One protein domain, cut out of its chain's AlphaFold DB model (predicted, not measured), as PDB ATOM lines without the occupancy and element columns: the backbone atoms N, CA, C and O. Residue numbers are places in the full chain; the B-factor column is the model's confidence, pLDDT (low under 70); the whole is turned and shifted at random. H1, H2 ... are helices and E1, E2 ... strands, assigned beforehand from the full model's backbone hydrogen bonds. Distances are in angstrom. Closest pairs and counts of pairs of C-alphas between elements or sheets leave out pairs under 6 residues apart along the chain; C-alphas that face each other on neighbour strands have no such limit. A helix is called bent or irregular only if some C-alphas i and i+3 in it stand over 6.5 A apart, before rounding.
ATOM      1  N   ALA A  31      26.161 -30.310 -23.989       91.75
ATOM      2  CA  ALA A  31      25.714 -29.908 -22.656       91.75
ATOM      3  C   ALA A  31      25.646 -28.379 -22.518       91.75
ATOM      4  O   ALA A  31      24.650 -27.842 -22.042       91.75
ATOM      5  N   PHE A  32      26.665 -27.664 -22.997       92.44
ATOM      6  CA  PHE A  32      26.685 -26.204 -22.973       92.44
ATOM      7  C   PHE A  32      25.579 -25.585 -23.837       92.44
ATOM      8  O   PHE A  32      24.928 -24.626 -23.420       92.44
ATOM      9  N   ALA A  33      25.329 -26.147 -25.024       90.19
ATOM     10  CA  ALA A  33      24.229 -25.720 -25.881       90.19
ATOM     11  C   ALA A  33      22.864 -25.950 -25.213       90.19
ATOM     12  O   ALA A  33      22.003 -25.076 -25.285       90.19
ATOM     13  N   MET A  34      22.681 -27.084 -24.525       90.75
ATOM     14  CA  MET A  34      21.461 -27.376 -23.769       90.75
ATOM     15  C   MET A  34      21.247 -26.386 -22.624       90.75
ATOM     16  O   MET A  34      20.162 -25.825 -22.524       90.75
ATOM     17  N   VAL A  35      22.269 -26.122 -21.804       91.56
ATOM     18  CA  VAL A  35      22.167 -25.157 -20.693       91.56
ATOM     19  C   VAL A  35      21.787 -23.773 -21.217       91.56
ATOM     20  O   VAL A  35      20.820 -23.186 -20.751       91.56
ATOM     21  N   ARG A  36      22.457 -23.297 -22.274       88.19
ATOM     22  CA  ARG A  36      22.107 -22.016 -22.906       88.19
ATOM     23  C   ARG A  36      20.684 -21.981 -23.457       88.19
ATOM     24  O   ARG A  36      20.042 -20.935 -23.409       88.19
ATOM     25  N   ALA A  37      20.204 -23.086 -24.025       89.00
ATOM     26  CA  ALA A  37      18.835 -23.171 -24.520       89.00
ATOM     27  C   ALA A  37      17.826 -23.085 -23.367       89.00
ATOM     28  O   ALA A  37      16.852 -22.346 -23.479       89.00
ATOM     29  N   ILE A  38      18.093 -23.776 -22.255       91.88
ATOM     30  CA  ILE A  38      17.262 -23.737 -21.046       91.88
ATOM     31  C   ILE A  38      17.229 -22.322 -20.464       91.88
ATOM     32  O   ILE A  38      16.143 -21.791 -20.257       91.88
ATOM     33  N   ASP A  39      18.383 -21.677 -20.284       89.12
ATOM     34  CA  ASP A  39      18.455 -20.303 -19.767       89.12
ATOM     35  C   ASP A  39      17.683 -19.325 -20.662       89.12
ATOM     36  O   ASP A  39      16.975 -18.433 -20.192       89.12
ATOM     37  N   ARG A  40      17.778 -19.505 -21.985       88.56
ATOM     38  CA  ARG A  40      17.048 -18.673 -22.942       88.56
ATOM     39  C   ARG A  40      15.537 -18.841 -22.802       88.56
ATOM     40  O   ARG A  40      14.840 -17.828 -22.815       88.56
ATOM     41  N   ILE A  41      15.062 -20.082 -22.685       89.75
ATOM     42  CA  ILE A  41      13.641 -20.405 -22.498       89.75
ATOM     43  C   ILE A  41      13.148 -19.816 -21.178       89.75
ATOM     44  O   ILE A  41      12.176 -19.071 -21.187       89.75
ATOM     45  N   ALA A  42      13.870 -20.044 -20.080       91.19
ATOM     46  CA  ALA A  42      13.487 -19.562 -18.758       91.19
ATOM     47  C   ALA A  42      13.346 -18.031 -18.709       91.19
ATOM     48  O   ALA A  42      12.379 -17.512 -18.159       91.19
ATOM     49  N   VAL A  43      14.277 -17.289 -19.323       92.44
ATOM     50  CA  VAL A  43      14.173 -15.821 -19.387       92.44
ATOM     51  C   VAL A  43      12.998 -15.376 -20.254       92.44
ATOM     52  O   VAL A  43      12.320 -14.427 -19.883       92.44
ATOM     53  N   ASN A  44      12.739 -16.047 -21.380       94.06
ATOM     54  CA  ASN A  44      11.598 -15.710 -22.233       94.06
ATOM     55  C   ASN A  44      10.265 -15.951 -21.506       94.06
ATOM     56  O   ASN A  44       9.421 -15.063 -21.495       94.06
ATOM     57  N   GLU A  45      10.101 -17.107 -20.858       93.81
ATOM     58  CA  GLU A  45       8.901 -17.433 -20.074       93.81
ATOM     59  C   GLU A  45       8.713 -16.456 -18.906       93.81
ATOM     60  O   GLU A  45       7.604 -15.984 -18.644       93.81
ATOM     61  N   SER A  46       9.806 -16.101 -18.223       95.25
ATOM     62  CA  SER A  46       9.775 -15.107 -17.151       95.25
ATOM     63  C   SER A  46       9.412 -13.718 -17.673       95.25
ATOM     64  O   SER A  46       8.668 -13.011 -16.993       95.25
ATOM     65  N   ALA A  47       9.917 -13.321 -18.844       96.69
ATOM     66  CA  ALA A  47       9.612 -12.033 -19.458       96.69
ATOM     67  C   ALA A  47       8.146 -11.964 -19.882       96.69
ATOM     68  O   ALA A  47       7.484 -10.977 -19.596       96.69
ATOM     69  N   GLU A  48       7.622 -13.024 -20.495       96.56
ATOM     70  CA  GLU A  48       6.220 -13.117 -20.900       96.56
ATOM     71  C   GLU A  48       5.283 -13.075 -19.690       96.56
ATOM     72  O   GLU A  48       4.368 -12.256 -19.647       96.56
ATOM     73  N   THR A  49       5.561 -13.875 -18.658       96.56
ATOM     74  CA  THR A  49       4.765 -13.878 -17.420       96.56
ATOM     75  C   THR A  49       4.777 -12.505 -16.746       96.56
ATOM     76  O   THR A  49       3.735 -12.009 -16.318       96.56
ATOM     77  N   THR A  50       5.953 -11.874 -16.668       96.75
ATOM     78  CA  THR A  50       6.100 -10.540 -16.070       96.75
ATOM     79  C   THR A  50       5.376  -9.493 -16.911       96.75
ATOM     80  O   THR A  50       4.593  -8.723 -16.372       96.75
ATOM     81  N   GLY A  51       5.562  -9.497 -18.231       97.12
ATOM     82  CA  GLY A  51       4.936  -8.544 -19.146       97.12
ATOM     83  C   GLY A  51       3.414  -8.632 -19.137       97.12
ATOM     84  O   GLY A  51       2.756  -7.611 -18.975       97.12
ATOM     85  N   LEU A  52       2.850  -9.842 -19.202       97.12
ATOM     86  CA  LEU A  52       1.402 -10.057 -19.097       97.12
ATOM     87  C   LEU A  52       0.854  -9.638 -17.728       97.12
ATOM     88  O   LEU A  52      -0.222  -9.048 -17.645       97.12
ATOM     89  N   SER A  53       1.600  -9.897 -16.650       96.50
ATOM     90  CA  SER A  53       1.218  -9.434 -15.314       96.50
ATOM     91  C   SER A  53       1.237  -7.908 -15.205       96.50
ATOM     92  O   SER A  53       0.353  -7.347 -14.558       96.50
ATOM     93  N   LEU A  54       2.205  -7.229 -15.825       96.44
ATOM     94  CA  LEU A  54       2.240  -5.768 -15.875       96.44
ATOM     95  C   LEU A  54       1.103  -5.200 -16.723       96.44
ATOM     96  O   LEU A  54       0.463  -4.255 -16.277       96.44
ATOM     97  N   ILE A  55       0.821  -5.785 -17.894       97.69
ATOM     98  CA  ILE A  55      -0.326  -5.390 -18.726       97.69
ATOM     99  C   ILE A  55      -1.603  -5.452 -17.890       97.69
ATOM    100  O   ILE A  55      -2.286  -4.444 -17.761       97.69
ATOM    101  N   SER A  56      -1.864  -6.584 -17.231       96.62
ATOM    102  CA  SER A  56      -3.059  -6.737 -16.400       96.62
ATOM    103  C   SER A  56      -3.102  -5.741 -15.239       96.62
ATOM    104  O   SER A  56      -4.159  -5.195 -14.956       96.62
ATOM    105  N   GLN A  57      -1.978  -5.460 -14.573       96.06
ATOM    106  CA  GLN A  57      -1.940  -4.448 -13.510       96.06
ATOM    107  C   GLN A  57      -2.261  -3.043 -14.030       96.06
ATOM    108  O   GLN A  57      -2.967  -2.300 -13.355       96.06
ATOM    109  N   LEU A  58      -1.754  -2.682 -15.210       97.06
ATOM    110  CA  LEU A  58      -2.004  -1.381 -15.827       97.06
ATOM    111  C   LEU A  58      -3.449  -1.259 -16.302       97.06
ATOM    112  O   LEU A  58      -4.104  -0.276 -15.979       97.06
ATOM    113  N   GLU A  59      -3.953  -2.261 -17.021       96.88
ATOM    114  CA  GLU A  59      -5.338  -2.299 -17.496       96.88
ATOM    115  C   GLU A  59      -6.319  -2.251 -16.328       96.88
ATOM    116  O   GLU A  59      -7.196  -1.393 -16.323       96.88
ATOM    117  N   ASN A  60      -6.102  -3.056 -15.282       96.44
ATOM    118  CA  ASN A  60      -6.934  -3.014 -14.081       96.44
ATOM    119  C   ASN A  60      -6.849  -1.653 -13.378       96.44
ATOM    120  O   ASN A  60      -7.865  -1.134 -12.944       96.44
ATOM    121  N   ALA A  61      -5.664  -1.040 -13.269       96.25
ATOM    122  CA  ALA A  61      -5.531   0.269 -12.628       96.25
ATOM    123  C   ALA A  61      -6.250   1.384 -13.404       96.25
ATOM    124  O   ALA A  61      -6.809   2.293 -12.785       96.25
ATOM    125  N   MET A  62      -6.232   1.321 -14.739       96.38
ATOM    126  CA  MET A  62      -6.959   2.250 -15.605       96.38
ATOM    127  C   MET A  62      -8.473   1.992 -15.559       96.38
ATOM    128  O   MET A  62      -9.247   2.941 -15.461       96.38
ATOM    129  N   GLU A  63      -8.893   0.726 -15.546       95.94
ATOM    130  CA  GLU A  63     -10.299   0.328 -15.432       95.94
ATOM    131  C   GLU A  63     -10.893   0.693 -14.065       95.94
ATOM    132  O   GLU A  63     -11.975   1.278 -14.002       95.94
ATOM    133  N   ASP A  64     -10.176   0.418 -12.974       94.94
ATOM    134  CA  ASP A  64     -10.591   0.728 -11.602       94.94
ATOM    135  C   ASP A  64     -10.726   2.236 -11.366       94.94
ATOM    136  O   ASP A  64     -11.556   2.659 -10.558       94.94
ATOM    137  N   ALA A  65      -9.943   3.055 -12.078       94.19
ATOM    138  CA  ALA A  65     -10.060   4.509 -12.021       94.19
ATOM    139  C   ALA A  65     -11.402   5.008 -12.576       94.19
ATOM    140  O   ALA A  65     -11.853   6.077 -12.171       94.19
ATOM    141  N   ARG A  66     -12.040   4.237 -13.474       93.81
ATOM    142  CA  ARG A  66     -13.321   4.565 -14.124       93.81
ATOM    143  C   ARG A  66     -13.401   6.042 -14.557       93.81
ATOM    144  O   ARG A  66     -14.318   6.750 -14.121       93.81
ATOM    145  N   PRO A  67     -12.429   6.520 -15.353       95.62
ATOM    146  CA  PRO A  67     -12.328   7.929 -15.685       95.62
ATOM    147  C   PRO A  67     -13.483   8.392 -16.565       95.62
ATOM    148  O   PRO A  67     -13.985   7.656 -17.414       95.62
ATOM    149  N   ASN A  68     -13.858   9.650 -16.375       94.00
ATOM    150  CA  ASN A  68     -14.746  10.393 -17.263       94.00
ATOM    151  C   ASN A  68     -14.028  11.570 -17.941       94.00
ATOM    152  O   ASN A  68     -14.563  12.133 -18.888       94.00
ATOM    153  N   THR A  69     -12.809  11.901 -17.513       94.88
ATOM    154  CA  THR A  69     -11.899  12.834 -18.189       94.88
ATOM    155  C   THR A  69     -10.443  12.485 -17.847       94.88
ATOM    156  O   THR A  69     -10.164  11.539 -17.098       94.88
ATOM    157  N   TYR A  70      -9.489  13.208 -18.425       95.69
ATOM    158  CA  TYR A  70      -8.066  13.028 -18.173       95.69
ATOM    159  C   TYR A  70      -7.304  14.351 -18.198       95.69
ATOM    160  O   TYR A  70      -7.742  15.361 -18.740       95.69
ATOM    161  N   SER A  71      -6.095  14.321 -17.651       94.88
ATOM    162  CA  SER A  71      -5.118  15.394 -17.771       94.88
ATOM    163  C   SER A  71      -3.742  14.830 -18.110       94.88
ATOM    164  O   SER A  71      -3.399  13.715 -17.733       94.88
ATOM    165  N   GLN A  72      -2.919  15.614 -18.804       90.31
ATOM    166  CA  GLN A  72      -1.498  15.317 -19.037       90.31
ATOM    167  C   GLN A  72      -0.582  16.301 -18.288       90.31
ATOM    168  O   GLN A  72       0.567  16.505 -18.664       90.31
ATOM    169  N   THR A  73      -1.079  16.953 -17.232       84.50
ATOM    170  CA  THR A  73      -0.325  17.968 -16.467       84.50
ATOM    171  C   THR A  73       0.721  17.394 -15.505       84.50
ATOM    172  O   THR A  73       1.285  18.142 -14.711       84.50
ATOM    173  N   CYS A  74       0.964  16.086 -15.529       84.38
ATOM    174  CA  CYS A  74       1.893  15.407 -14.633       84.38
ATOM    175  C   CYS A  74       3.271  15.173 -15.281       84.38
ATOM    176  O   CYS A  74       3.424  15.210 -16.501       84.38
ATOM    177  N   GLU A  75       4.299  14.973 -14.452       77.31
ATOM    178  CA  GLU A  75       5.689  14.856 -14.906       77.31
ATOM    179  C   GLU A  75       6.071  13.400 -15.224       77.31
ATOM    180  O   GLU A  75       5.741  12.472 -14.488       77.31
ATOM    181  N   GLY A  76       6.802  13.194 -16.323       73.56
ATOM    182  CA  GLY A  76       7.360  11.895 -16.698       73.56
ATOM    183  C   GLY A  76       8.058  11.962 -18.053       73.56
ATOM    184  O   GLY A  76       7.443  12.317 -19.055       73.56
ATOM    185  N   THR A  77       9.351  11.635 -18.112       78.50
ATOM    186  CA  THR A  77      10.133  11.728 -19.361       78.50
ATOM    187  C   THR A  77       9.645  10.768 -20.446       78.50
ATOM    188  O   THR A  77       9.808  11.061 -21.626       78.50
ATOM    189  N   GLY A  78       9.055   9.634 -20.058       79.44
ATOM    190  CA  GLY A  78       8.417   8.672 -20.959       79.44
ATOM    191  C   GLY A  78       6.924   8.937 -21.185       79.44
ATOM    192  O   GLY A  78       6.273   8.145 -21.857       79.44
ATOM    193  N   GLY A  79       6.380  10.028 -20.642       91.50
ATOM    194  CA  GLY A  79       4.960  10.367 -20.689       91.50
ATOM    195  C   GLY A  79       4.254  10.157 -19.350       91.50
ATOM    196  O   GLY A  79       4.704   9.396 -18.486       91.50
ATOM    197  N   CYS A  80       3.144  10.871 -19.180       94.44
ATOM    198  CA  CYS A  80       2.317  10.821 -17.987       94.44
ATOM    199  C   CYS A  80       0.853  11.137 -18.323       94.44
ATOM    200  O   CYS A  80       0.577  11.952 -19.203       94.44
ATOM    201  N   VAL A  81      -0.075  10.494 -17.617       96.44
ATOM    202  CA  VAL A  81      -1.513  10.777 -17.671       96.44
ATOM    203  C   VAL A  81      -2.113  10.696 -16.272       96.44
ATOM    204  O   VAL A  81      -1.785   9.804 -15.494       96.44
ATOM    205  N   VAL A  82      -3.009  11.622 -15.960       97.00
ATOM    206  CA  VAL A  82      -3.897  11.571 -14.801       97.00
ATOM    207  C   VAL A  82      -5.283  11.218 -15.316       97.00
ATOM    208  O   VAL A  82      -5.866  11.970 -16.092       97.00
ATOM    209  N   LEU A  83      -5.795  10.065 -14.914       97.06
ATOM    210  CA  LEU A  83      -7.167   9.636 -15.151       97.06
ATOM    211  C   LEU A  83      -8.042  10.202 -14.040       97.06
ATOM    212  O   LEU A  83      -7.704  10.056 -12.865       97.06
ATOM    213  N   ILE A  84      -9.135  10.862 -14.408       96.50
ATOM    214  CA  ILE A  84      -9.945  11.647 -13.479       96.50
ATOM    215  C   ILE A  84     -11.381  11.132 -13.525       96.50
ATOM    216  O   ILE A  84     -11.976  10.995 -14.595       96.50
ATOM    217  N   GLN A  85     -11.936  10.859 -12.348       95.88
ATOM    218  CA  GLN A  85     -13.346  10.571 -12.135       95.88
ATOM    219  C   GLN A  85     -13.975  11.713 -11.334       95.88
ATOM    220  O   GLN A  85     -13.796  11.839 -10.120       95.88
ATOM    221  N   GLU A  86     -14.733  12.555 -12.029       94.00
ATOM    222  CA  GLU A  86     -15.457  13.681 -11.427       94.00
ATOM    223  C   GLU A  86     -16.829  13.283 -10.851       94.00
ATOM    224  O   GLU A  86     -17.323  13.918  -9.917       94.00
ATOM    225  N   TYR A  87     -17.459  12.232 -11.387       92.25
ATOM    226  CA  TYR A  87     -18.792  11.780 -10.988       92.25
ATOM    227  C   TYR A  87     -18.995  10.290 -11.290       92.25
ATOM    228  O   TYR A  87     -18.317   9.717 -12.144       92.25
ATOM    229  N   ILE A  88     -19.980   9.687 -10.626       92.00
ATOM    230  CA  ILE A  88     -20.457   8.324 -10.885       92.00
ATOM    231  C   ILE A  88     -21.975   8.311 -11.039       92.00
ATOM    232  O   ILE A  88     -22.661   9.195 -10.541       92.00
ATOM    233  N   TYR A  89     -22.509   7.299 -11.713       89.25
ATOM    234  CA  TYR A  89     -23.949   7.061 -11.762       89.25
ATOM    235  C   TYR A  89     -24.344   6.071 -10.666       89.25
ATOM    236  O   TYR A  89     -23.907   4.918 -10.691       89.25
ATOM    237  N   GLU A  90     -25.181   6.508  -9.726       91.25
ATOM    238  CA  GLU A  90     -25.736   5.657  -8.673       91.25
ATOM    239  C   GLU A  90     -27.256   5.568  -8.795       91.25
ATOM    240  O   GLU A  90     -27.927   6.475  -9.279       91.25
ATOM    241  N   TYR A  91     -27.807   4.431  -8.377       91.50
ATOM    242  CA  TYR A  91     -29.249   4.236  -8.337       91.50
ATOM    243  C   TYR A  91     -29.824   4.857  -7.063       91.50
ATOM    244  O   TYR A  91     -29.465   4.422  -5.964       91.50
ATOM    245  N   ASP A  92     -30.749   5.806  -7.208       90.31
ATOM    246  CA  ASP A  92     -31.506   6.361  -6.089       90.31
ATOM    247  C   ASP A  92     -32.769   5.508  -5.830       90.31
ATOM    248  O   ASP A  92     -33.688   5.470  -6.659       90.31
ATOM    249  N   PRO A  93     -32.863   4.810  -4.679       88.69
ATOM    250  CA  PRO A  93     -34.025   3.992  -4.347       88.69
ATOM    251  C   PRO A  93     -35.279   4.802  -3.973       88.69
ATOM    252  O   PRO A  93     -36.351   4.206  -3.859       88.69
ATOM    253  N   VAL A  94     -35.167   6.114  -3.734       90.38
ATOM    254  CA  VAL A  94     -36.291   6.999  -3.388       90.38
ATOM    255  C   VAL A  94     -37.092   7.345  -4.639       90.38
ATOM    256  O   VAL A  94     -38.310   7.153  -4.659       90.38
ATOM    257  N   ASP A  95     -36.397   7.773  -5.690       89.69
ATOM    258  CA  ASP A  95     -37.017   8.244  -6.932       89.69
ATOM    259  C   ASP A  95     -37.006   7.170  -8.037       89.69
ATOM    260  O   ASP A  95     -37.708   7.285  -9.044       89.69
ATOM    261  N   GLY A  96     -36.261   6.076  -7.830       90.62
ATOM    262  CA  GLY A  96     -36.163   4.943  -8.748       90.62
ATOM    263  C   GLY A  96     -35.362   5.240 -10.017       90.62
ATOM    264  O   GLY A  96     -35.512   4.515 -11.005       90.62
ATOM    265  N   MET A  97     -34.544   6.292  -9.993       90.25
ATOM    266  CA  MET A  97     -33.756   6.801 -11.116       90.25
ATOM    267  C   MET A  97     -32.259   6.519 -10.929       90.25
ATOM    268  O   MET A  97     -31.815   6.102  -9.862       90.25
ATOM    269  N   ILE A  98     -31.487   6.685 -12.006       88.06
ATOM    270  CA  ILE A  98     -30.022   6.659 -11.963       88.06
ATOM    271  C   ILE A  98     -29.554   8.104 -12.051       88.06
ATOM    272  O   ILE A  98     -29.673   8.716 -13.115       88.06
ATOM    273  N   ASP A  99     -29.013   8.613 -10.952       88.44
ATOM    274  CA  ASP A  99     -28.610  10.005 -10.827       88.44
ATOM    275  C   ASP A  99     -27.082  10.126 -10.748       88.44
ATOM    276  O   ASP A  99     -26.398   9.247 -10.204       88.44
ATOM    277  N   PRO A 100     -26.507  11.194 -11.325       88.94
ATOM    278  CA  PRO A 100     -25.087  11.458 -11.206       88.94
ATOM    279  C   PRO A 100     -24.760  11.949  -9.792       88.94
ATOM    280  O   PRO A 100     -25.248  12.981  -9.333       88.94
ATOM    281  N   VAL A 101     -23.869  11.234  -9.116       90.25
ATOM    282  CA  VAL A 101     -23.261  11.654  -7.858       90.25
ATOM    283  C   VAL A 101     -21.922  12.300  -8.178       90.25
ATOM    284  O   VAL A 101     -20.967  11.630  -8.573       90.25
ATOM    285  N   ILE A 102     -21.861  13.620  -8.023       90.81
ATOM    286  CA  ILE A 102     -20.649  14.410  -8.253       90.81
ATOM    287  C   ILE A 102     -19.759  14.317  -7.015       90.81
ATOM    288  O   ILE A 102     -20.209  14.562  -5.890       90.81
ATOM    289  N   HIS A 103     -18.485  13.988  -7.203       87.94
ATOM    290  CA  HIS A 103     -17.540  13.959  -6.098       87.94
ATOM    291  C   HIS A 103     -17.176  15.380  -5.652       87.94
ATOM    292  O   HIS A 103     -16.906  16.260  -6.465       87.94
ATOM    293  N   ALA A 104     -17.110  15.608  -4.336       88.38
ATOM    294  CA  ALA A 104     -16.674  16.897  -3.785       88.38
ATOM    295  C   ALA A 104     -15.207  17.229  -4.133       88.38
ATOM    296  O   ALA A 104     -14.828  18.397  -4.170       88.38
ATOM    297  N   SER A 105     -14.394  16.197  -4.374       90.69
ATOM    298  CA  SER A 105     -13.052  16.274  -4.948       90.69
ATOM    299  C   SER A 105     -12.936  15.167  -5.993       90.69
ATOM    300  O   SER A 105     -13.296  14.036  -5.655       90.69
ATOM    301  N   PRO A 106     -12.431  15.443  -7.207       90.88
ATOM    302  CA  PRO A 106     -12.222  14.410  -8.213       90.88
ATOM    303  C   PRO A 106     -11.333  13.283  -7.681       90.88
ATOM    304  O   PRO A 106     -10.392  13.528  -6.916       90.88
ATOM    305  N   ILE A 107     -11.653  12.051  -8.067       93.50
ATOM    306  CA  ILE A 107     -10.811  10.888  -7.795       93.50
ATOM    307  C   ILE A 107      -9.817  10.783  -8.945       93.50
ATOM    308  O   ILE A 107     -10.212  10.678 -10.103       93.50
ATOM    309  N   GLU A 108      -8.529  10.826  -8.623       95.31
ATOM    310  CA  GLU A 108      -7.455  10.839  -9.612       95.31
ATOM    311  C   GLU A 108      -6.606   9.569  -9.519       95.31
ATOM    312  O   GLU A 108      -6.317   9.066  -8.429       95.31
ATOM    313  N   LYS A 109      -6.182   9.069 -10.680       96.12
ATOM    314  CA  LYS A 109      -5.221   7.976 -10.827       96.12
ATOM    315  C   LYS A 109      -4.126   8.418 -11.784       96.12
ATOM    316  O   LYS A 109      -4.396   8.671 -12.954       96.12
ATOM    317  N   THR A 110      -2.890   8.507 -11.313       96.50
ATOM    318  CA  THR A 110      -1.763   8.915 -12.164       96.50
ATOM    319  C   THR A 110      -1.052   7.689 -12.723       96.50
ATOM    320  O   THR A 110      -0.760   6.752 -11.989       96.50
ATOM    321  N   LEU A 111      -0.728   7.685 -14.010       96.62
ATOM    322  CA  LEU A 111       0.182   6.721 -14.624       96.62
ATOM    323  C   LEU A 111       1.340   7.487 -15.246       96.62
ATOM    324  O   LEU A 111       1.127   8.436 -15.998       96.62
ATOM    325  N   SER A 112       2.571   7.082 -14.949       95.81
ATOM    326  CA  SER A 112       3.752   7.736 -15.514       95.81
ATOM    327  C   SER A 112       4.882   6.759 -15.803       95.81
ATOM    328  O   SER A 112       5.023   5.719 -15.155       95.81
ATOM    329  N   ILE A 113       5.705   7.114 -16.788       94.75
ATOM    330  CA  ILE A 113       6.945   6.406 -17.103       94.75
ATOM    331  C   ILE A 113       8.110   7.370 -16.906       94.75
ATOM    332  O   ILE A 113       8.238   8.377 -17.607       94.75
ATOM    333  N   HIS A 114       8.976   7.053 -15.951       92.38
ATOM    334  CA  HIS A 114      10.213   7.785 -15.693       92.38
ATOM    335  C   HIS A 114      11.197   6.900 -14.924       92.38
ATOM    336  O   HIS A 114      10.815   5.888 -14.339       92.38
ATOM    337  N   ASP A 115      12.482   7.260 -14.972       89.94
ATOM    338  CA  ASP A 115      13.563   6.554 -14.268       89.94
ATOM    339  C   ASP A 115      13.612   5.040 -14.533       89.94
ATOM    340  O   ASP A 115      13.899   4.242 -13.643       89.94
ATOM    341  N   ASN A 116      13.345   4.634 -15.782       91.06
ATOM    342  CA  ASN A 116      13.300   3.226 -16.198       91.06
ATOM    343  C   ASN A 116      12.334   2.381 -15.348       91.06
ATOM    344  O   ASN A 116      12.572   1.194 -15.095       91.06
ATOM    345  N   ALA A 117      11.224   2.995 -14.945       93.06
ATOM    346  CA  ALA A 117      10.152   2.371 -14.202       93.06
ATOM    347  C   ALA A 117       8.785   2.888 -14.667       93.06
ATOM    348  O   ALA A 117       8.655   3.971 -15.244       93.06
ATOM    349  N   ILE A 118       7.761   2.078 -14.406       94.94
ATOM    350  CA  ILE A 118       6.363   2.466 -14.552       94.94
ATOM    351  C   ILE A 118       5.821   2.727 -13.153       94.94
ATOM    352  O   ILE A 118       6.041   1.932 -12.234       94.94
ATOM    353  N   TRP A 119       5.115   3.837 -13.006       95.38
ATOM    354  CA  TRP A 119       4.554   4.285 -11.746       95.38
ATOM    355  C   TRP A 119       3.045   4.396 -11.875       95.38
ATOM    356  O   TRP A 119       2.537   4.969 -12.841       95.38
ATOM    357  N   ILE A 120       2.351   3.853 -10.882       95.31
ATOM    358  CA  ILE A 120       0.922   4.056 -10.678       95.31
ATOM    359  C   ILE A 120       0.799   4.885  -9.404       95.31
ATOM    360  O   ILE A 120       1.268   4.486  -8.335       95.31
ATOM    361  N   ASP A 121       0.220   6.068  -9.538       91.75
ATOM    362  CA  ASP A 121       0.268   7.151  -8.567       91.75
ATOM    363  C   ASP A 121       1.727   7.501  -8.220       91.75
ATOM    364  O   ASP A 121       2.457   8.039  -9.051       91.75
ATOM    365  N   ALA A 122       2.173   7.150  -7.013       90.12
ATOM    366  CA  ALA A 122       3.555   7.303  -6.550       90.12
ATOM    367  C   ALA A 122       4.230   5.955  -6.235       90.12
ATOM    368  O   ALA A 122       5.299   5.913  -5.624       90.12
ATOM    369  N   ALA A 123       3.596   4.839  -6.608       94.62
ATOM    370  CA  ALA A 123       4.103   3.498  -6.370       94.62
ATOM    371  C   ALA A 123       4.735   2.928  -7.642       94.62
ATOM    372  O   ALA A 123       4.099   2.833  -8.693       94.62
ATOM    373  N   MET A 124       5.994   2.513  -7.525       93.69
ATOM    374  CA  MET A 124       6.694   1.818  -8.597       93.69
ATOM    375  C   MET A 124       6.097   0.422  -8.793       93.69
ATOM    376  O   MET A 124       6.011  -0.362  -7.843       93.69
ATOM    377  N   VAL A 125       5.736   0.092 -10.031       93.69
ATOM    378  CA  VAL A 125       5.275  -1.250 -10.396       93.69
ATOM    379  C   VAL A 125       6.472  -2.197 -10.444       93.69
ATOM    380  O   VAL A 125       7.486  -1.923 -11.089       93.69
ATOM    381  N   GLY A 126       6.372  -3.328  -9.746       90.00
ATOM    382  CA  GLY A 126       7.450  -4.309  -9.681       90.00
ATOM    383  C   GLY A 126       7.631  -5.071 -10.995       90.00
ATOM    384  O   GLY A 126       6.713  -5.737 -11.461       90.00
ATOM    385  N   THR A 127       8.846  -5.047 -11.543       92.06
ATOM    386  CA  THR A 127       9.246  -5.770 -12.770       92.06
ATOM    387  C   THR A 127      10.109  -7.006 -12.492       92.06
ATOM    388  O   THR A 127      10.678  -7.607 -13.406       92.06
ATOM    389  N   GLY A 128      10.235  -7.406 -11.223       89.25
ATOM    390  CA  GLY A 128      11.026  -8.564 -10.810       89.25
ATOM    391  C   GLY A 128      12.506  -8.420 -11.173       89.25
ATOM    392  O   GLY A 128      13.199  -7.558 -10.644       89.25
ATOM    393  N   VAL A 129      12.995  -9.300 -12.052       90.19
ATOM    394  CA  VAL A 129      14.398  -9.328 -12.514       90.19
ATOM    395  C   VAL A 129      14.662  -8.442 -13.737       90.19
ATOM    396  O   VAL A 129      15.803  -8.362 -14.194       90.19
ATOM    397  N   PHE A 130      13.625  -7.808 -14.284       95.38
ATOM    398  CA  PHE A 130      13.713  -6.937 -15.453       95.38
ATOM    399  C   PHE A 130      13.733  -5.467 -15.038       95.38
ATOM    400  O   PHE A 130      13.254  -5.104 -13.965       95.38
ATOM    401  N   THR A 131      14.231  -4.606 -15.917       94.81
ATOM    402  CA  THR A 131      14.070  -3.146 -15.821       94.81
ATOM    403  C   THR A 131      13.245  -2.641 -16.999       94.81
ATOM    404  O   THR A 131      13.211  -3.306 -18.033       94.81
ATOM    405  N   ILE A 132      12.613  -1.469 -16.896       95.81
ATOM    406  CA  ILE A 132      11.909  -0.884 -18.044       95.81
ATOM    407  C   ILE A 132      12.927  -0.259 -19.004       95.81
ATOM    408  O   ILE A 132      13.847   0.447 -18.592       95.81
ATOM    409  N   GLY A 133      12.791  -0.556 -20.292       94.62
ATOM    410  CA  GLY A 133      13.657  -0.046 -21.347       94.62
ATOM    411  C   GLY A 133      13.404   1.439 -21.631       94.62
ATOM    412  O   GLY A 133      12.278   1.916 -21.473       94.62
ATOM    413  N   PRO A 134      14.418   2.182 -22.107       91.19
ATOM    414  CA  PRO A 134      14.320   3.623 -22.353       91.19
ATOM    415  C   PRO A 134      13.409   3.989 -23.536       91.19
ATOM    416  O   PRO A 134      13.062   5.154 -23.691       91.19
ATOM    417  N   ALA A 135      13.042   3.021 -24.379       91.56
ATOM    418  CA  ALA A 135      12.098   3.216 -25.479       91.56
ATOM    419  C   ALA A 135      10.626   3.137 -25.033       91.56
ATOM    420  O   ALA A 135       9.734   3.255 -25.868       91.56
ATOM    421  N   SER A 136      10.373   2.916 -23.740       95.50
ATOM    422  CA  SER A 136       9.020   2.819 -23.197       95.50
ATOM    423  C   SER A 136       8.343   4.185 -23.179       95.50
ATOM    424  O   SER A 136       8.947   5.180 -22.775       95.50
ATOM    425  N   THR A 137       7.087   4.227 -23.606       95.44
ATOM    426  CA  THR A 137       6.308   5.449 -23.778       95.44
ATOM    427  C   THR A 137       4.873   5.286 -23.297       95.44
ATOM    428  O   THR A 137       4.290   4.200 -23.321       95.44
ATOM    429  N   LEU A 138       4.295   6.406 -22.884       96.44
ATOM    430  CA  LEU A 138       2.881   6.564 -22.603       96.44
ATOM    431  C   LEU A 138       2.318   7.609 -23.564       96.44
ATOM    432  O   LEU A 138       2.815   8.734 -23.631       96.44
ATOM    433  N   ALA A 139       1.282   7.228 -24.304       95.19
ATOM    434  CA  ALA A 139       0.585   8.092 -25.242       95.19
ATOM    435  C   ALA A 139      -0.913   8.097 -24.943       95.19
ATOM    436  O   ALA A 139      -1.492   7.068 -24.598       95.19
ATOM    437  N   VAL A 140      -1.539   9.256 -25.114       96.06
ATOM    438  CA  VAL A 140      -2.990   9.421 -25.016       96.06
ATOM    439  C   VAL A 140      -3.471  10.051 -26.313       96.06
ATOM    440  O   VAL A 140      -2.907  11.052 -26.761       96.06
ATOM    441  N   VAL A 141      -4.488   9.450 -26.915       96.50
ATOM    442  CA  VAL A 141      -5.148   9.939 -28.125       96.50
ATOM    443  C   VAL A 141      -6.615  10.150 -27.793       96.50
ATOM    444  O   VAL A 141      -7.236   9.261 -27.226       96.50
ATOM    445  N   ASP A 142      -7.150  11.311 -28.141       95.69
ATOM    446  CA  ASP A 142      -8.579  11.608 -28.065       95.69
ATOM    447  C   ASP A 142      -9.109  11.769 -29.493       95.69
ATOM    448  O   ASP A 142      -8.619  12.610 -30.256       95.69
ATOM    449  N   ASP A 143     -10.066  10.919 -29.861       95.38
ATOM    450  CA  ASP A 143     -10.801  10.991 -31.119       95.38
ATOM    451  C   ASP A 143     -12.296  11.163 -30.836       95.38
ATOM    452  O   ASP A 143     -12.998  10.229 -30.451       95.38
ATOM    453  N   ALA A 144     -12.784  12.388 -31.035       92.00
ATOM    454  CA  ALA A 144     -14.189  12.759 -30.875       92.00
ATOM    455  C   ALA A 144     -14.802  12.398 -29.502       92.00
ATOM    456  O   ALA A 144     -15.995  12.093 -29.428       92.00
ATOM    457  N   GLY A 145     -14.013  12.476 -28.421       91.50
ATOM    458  CA  GLY A 145     -14.446  12.162 -27.060       91.50
ATOM    459  C   GLY A 145     -14.234  10.701 -26.668       91.50
ATOM    460  O   GLY A 145     -14.554  10.331 -25.543       91.50
ATOM    461  N   THR A 146     -13.693   9.856 -27.546       96.31
ATOM    462  CA  THR A 146     -13.169   8.544 -27.163       96.31
ATOM    463  C   THR A 146     -11.672   8.677 -26.911       96.31
ATOM    464  O   THR A 146     -10.891   8.965 -27.818       96.31
ATOM    465  N   VAL A 147     -11.274   8.464 -25.660       96.75
ATOM    466  CA  VAL A 147      -9.896   8.598 -25.198       96.75
ATOM    467  C   VAL A 147      -9.257   7.219 -25.118       96.75
ATOM    468  O   VAL A 147      -9.704   6.354 -24.366       96.75
ATOM    469  N   THR A 148      -8.166   7.028 -25.852       97.69
ATOM    470  CA  THR A 148      -7.334   5.826 -25.815       97.69
ATOM    471  C   THR A 148      -6.001   6.131 -25.142       97.69
ATOM    472  O   THR A 148      -5.202   6.935 -25.629       97.69
ATOM    473  N   VAL A 149      -5.717   5.433 -24.047       97.44
ATOM    474  CA  VAL A 149      -4.425   5.444 -23.357       97.44
ATOM    475  C   VAL A 149      -3.636   4.217 -23.793       97.44
ATOM    476  O   VAL A 149      -4.086   3.086 -23.630       97.44
ATOM    477  N   THR A 150      -2.452   4.432 -24.362       97.88
ATOM    478  CA  THR A 150      -1.531   3.374 -24.793       97.88
ATOM    479  C   THR A 150      -0.231   3.468 -24.007       97.88
ATOM    480  O   THR A 150       0.465   4.482 -24.062       97.88
ATOM    481  N   ILE A 151       0.116   2.391 -23.308       97.31
ATOM    482  CA  ILE A 151       1.374   2.255 -22.574       97.31
ATOM    483  C   ILE A 151       2.200   1.186 -23.279       97.31
ATOM    484  O   ILE A 151       1.919  -0.006 -23.162       97.31
ATOM    485  N   SER A 152       3.220   1.608 -24.021       97.62
ATOM    486  CA  SER A 152       4.174   0.716 -24.678       97.62
ATOM    487  C   SER A 152       5.440   0.635 -23.841       97.62
ATOM    488  O   SER A 152       6.058   1.654 -23.552       97.62
ATOM    489  N   PHE A 153       5.853  -0.564 -23.446       96.81
ATOM    490  CA  PHE A 153       7.032  -0.735 -22.606       96.81
ATOM    491  C   PHE A 153       7.876  -1.933 -23.011       96.81
ATOM    492  O   PHE A 153       7.388  -2.925 -23.547       96.81
ATOM    493  N   GLU A 154       9.171  -1.842 -22.731       96.75
ATOM    494  CA  GLU A 154      10.117  -2.927 -22.961       96.75
ATOM    495  C   GLU A 154      10.625  -3.459 -21.626       96.75
ATOM    496  O   GLU A 154      11.140  -2.700 -20.809       96.75
ATOM    497  N   LEU A 155      10.543  -4.769 -21.405       97.25
ATOM    498  CA  LEU A 155      11.285  -5.413 -20.326       97.25
ATOM    499  C   LEU A 155      12.710  -5.689 -20.807       97.25
ATOM    500  O   LEU A 155      12.918  -6.434 -21.764       97.25
ATOM    501  N   LEU A 156      13.693  -5.095 -20.136       95.88
ATOM    502  CA  LEU A 156      15.114  -5.298 -20.384       95.88
ATOM    503  C   LEU A 156      15.658  -6.340 -19.403       95.88
ATOM    504  O   LEU A 156      15.617  -6.155 -18.184       95.88
ATOM    505  N   ALA A 157      16.171  -7.443 -19.941       94.88
ATOM    506  CA  ALA A 157      16.875  -8.461 -19.173       94.88
ATOM    507  C   ALA A 157      18.338  -8.059 -18.929       94.88
ATOM    508  O   ALA A 157      18.940  -7.319 -19.708       94.88
ATOM    509  N   ALA A 158      18.951  -8.619 -17.882       90.38
ATOM    510  CA  ALA A 158      20.353  -8.356 -17.535       90.38
ATOM    511  C   ALA A 158      21.359  -8.733 -18.643       90.38
ATOM    512  O   ALA A 158      22.476  -8.221 -18.667       90.38
ATOM    513  N   ASP A 159      20.976  -9.620 -19.565       88.56
ATOM    514  CA  ASP A 159      21.786 -10.011 -20.721       88.56
ATOM    515  C   ASP A 159      21.590  -9.108 -21.955       88.56
ATOM    516  O   ASP A 159      22.150  -9.384 -23.017       88.56
ATOM    517  N   GLY A 160      20.818  -8.023 -21.816       90.69
ATOM    518  CA  GLY A 160      20.584  -7.016 -22.848       90.69
ATOM    519  C   GLY A 160      19.451  -7.343 -23.818       90.69
ATOM    520  O   GLY A 160      19.202  -6.560 -24.734       90.69
ATOM    521  N   ARG A 161      18.755  -8.476 -23.653       93.00
ATOM    522  CA  ARG A 161      17.548  -8.766 -24.439       93.00
ATOM    523  C   ARG A 161      16.397  -7.861 -24.018       93.00
ATOM    524  O   ARG A 161      16.197  -7.628 -22.827       93.00
ATOM    525  N   THR A 162      15.615  -7.421 -24.998       96.00
ATOM    526  CA  THR A 162      14.397  -6.638 -24.790       96.00
ATOM    527  C   THR A 162      13.164  -7.441 -25.183       96.00
ATOM    528  O   THR A 162      13.185  -8.220 -26.141       96.00
ATOM    529  N   PHE A 163      12.089  -7.250 -24.426       97.06
ATOM    530  CA  PHE A 163      10.796  -7.887 -24.648       97.06
ATOM    531  C   PHE A 163       9.716  -6.799 -24.652       97.06
ATOM    532  O   PHE A 163       9.453  -6.229 -23.591       97.06
ATOM    533  N   PRO A 164       9.147  -6.450 -25.817       97.31
ATOM    534  CA  PRO A 164       8.165  -5.379 -25.924       97.31
ATOM    535  C   PRO A 164       6.762  -5.858 -25.544       97.31
ATOM    536  O   PRO A 164       6.357  -6.970 -25.886       97.31
ATOM    537  N   PHE A 165       6.012  -4.980 -24.891       98.06
ATOM    538  CA  PHE A 165       4.631  -5.176 -24.468       98.06
ATOM    539  C   PHE A 165       3.848  -3.873 -24.639       98.06
ATOM    540  O   PHE A 165       4.422  -2.782 -24.633       98.06
ATOM    541  N   THR A 166       2.530  -3.995 -24.762       98.00
ATOM    542  CA  THR A 166       1.630  -2.846 -24.865       98.00
ATOM    543  C   THR A 166       0.376  -3.119 -24.049       98.00
ATOM    544  O   THR A 166      -0.231  -4.174 -24.216       98.00
ATOM    545  N   ALA A 167      -0.003  -2.167 -23.199       97.75
ATOM    546  CA  ALA A 167      -1.302  -2.112 -22.535       97.75
ATOM    547  C   ALA A 167      -2.135  -0.986 -23.159       97.75
ATOM    548  O   ALA A 167      -1.595   0.084 -23.459       97.75
ATOM    549  N   ILE A 168      -3.426  -1.234 -23.374       97.19
ATOM    550  CA  ILE A 168      -4.340  -0.276 -24.005       97.19
ATOM    551  C   ILE A 168      -5.608  -0.191 -23.168       97.19
ATOM    552  O   ILE A 168      -6.188  -1.212 -22.815       97.19
ATOM    553  N   TYR A 169      -6.056   1.028 -22.892       97.62
ATOM    554  CA  TYR A 169      -7.337   1.285 -22.251       97.62
ATOM    555  C   TYR A 169      -8.089   2.375 -23.001       97.62
ATOM    556  O   TYR A 169      -7.491   3.357 -23.439       97.62
ATOM    557  N   GLU A 170      -9.396   2.196 -23.149       97.31
ATOM    558  CA  GLU A 170     -10.275   3.125 -23.848       97.31
ATOM    559  C   GLU A 170     -11.448   3.498 -22.943       97.31
ATOM    560  O   GLU A 170     -12.057   2.633 -22.311       97.31
ATOM    561  N   PHE A 171     -11.770   4.786 -22.895       95.94
ATOM    562  CA  PHE A 171     -12.952   5.300 -22.216       95.94
ATOM    563  C   PHE A 171     -13.532   6.481 -22.991       95.94
ATOM    564  O   PHE A 171     -12.872   7.063 -23.849       95.94
ATOM    565  N   ASN A 172     -14.780   6.839 -22.697       95.19
ATOM    566  CA  ASN A 172     -15.400   8.019 -23.289       95.19
ATOM    567  C   ASN A 172     -15.291   9.191 -22.323       95.19
ATOM    568  O   ASN A 172     -15.728   9.091 -21.175       95.19
ATOM    569  N   GLU A 173     -14.742  10.297 -22.805       92.88
ATOM    570  CA  GLU A 173     -14.800  11.564 -22.108       92.88
ATOM    571  C   GLU A 173     -16.253  12.038 -22.019       92.88
ATOM    572  O   GLU A 173     -17.035  11.966 -22.974       92.88
TER     573      GLU A 173
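This is residues 31 to 173 of the 178 residues of an uncharacterized protein of Tenericutes bacterium GWF2_57_13 (UniProt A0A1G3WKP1). Two small, twisted sheets stand only partly face to face as a loose sandwich, and the later part of one long helix, H1, runs along both of them. At one end of the long axis residues 31 to 42 of H1 stick out free; at the other the hairpin of E2 and E3, with E3 bent, reaches beyond the sandwich. The printed part has 143 residues with one named helix, then seven named strands, in the antiparallel orders E1 - E2 - E3 - E4 and E5 - E6 - E7; the class is mixed, helices and strands. It is loose, with a radius of gyration of the C-alphas of 19.1 A, and a rod spanning 75 by 32 by 28 A.

Look first at E1, residues 69 to 71, E2, residues 80 to 92, E3, residues 97 to 114, and E4, residues 117 to 120: a meander, each strand the antiparallel neighbour of the one before. You will find N 71 and O 82 2.8 A apart, N 83 and O 109 2.8 A, and N 112 and O 119 3.0 A, within hydrogen-bond range. E3 bends by 68 degrees at residue 104. A second meander is E5, residues 137 to 143, E6, residues 146 to 156, and E7, residues 162 to 172; N 139 and O 150 are 2.9 A apart, N 149 and O 169 2.8 A. The two sheets form a sandwich, two sheets face to face, their strands at 34 degrees; the closest C-alphas of E2 and E5 are those of Cys 80 and Leu 138, 6.3 A apart. H1, residues 31 to 65, is on both sheets, making two layers with each, a helix on one face of a sheet. Its height over the sheet of E7 is 7.0 A, and it runs along the strands, at 15 degrees to E7 on the local plane; the closest C-alphas are those of Ile 55 and Ala 167, 5.1 A. Its height over the other sheet is 14.7 A. In H1 every O i to N i+4 pair is within hydrogen-bond range.

Find C-alpha 31 at (25.714, -29.908, -22.656); from there H1 runs 50.8 A to C-alpha 65. E2 measures 36.1 A, E3 44.2 A, E6 32.2 A and E7 33.2 A; E7 ends at C-alpha 172, (-15.400, 8.019, -23.289).

The C-alphas of Ala 31 and Asp 95 are the two farthest apart, 75.1 A. The printed part has no cut. The link from E4 to E5 is long, 16 residues; its residues 131 to 132 pair antiparallel with residues 155 to 156 of E6. No printed residue is under 70 in pLDDT.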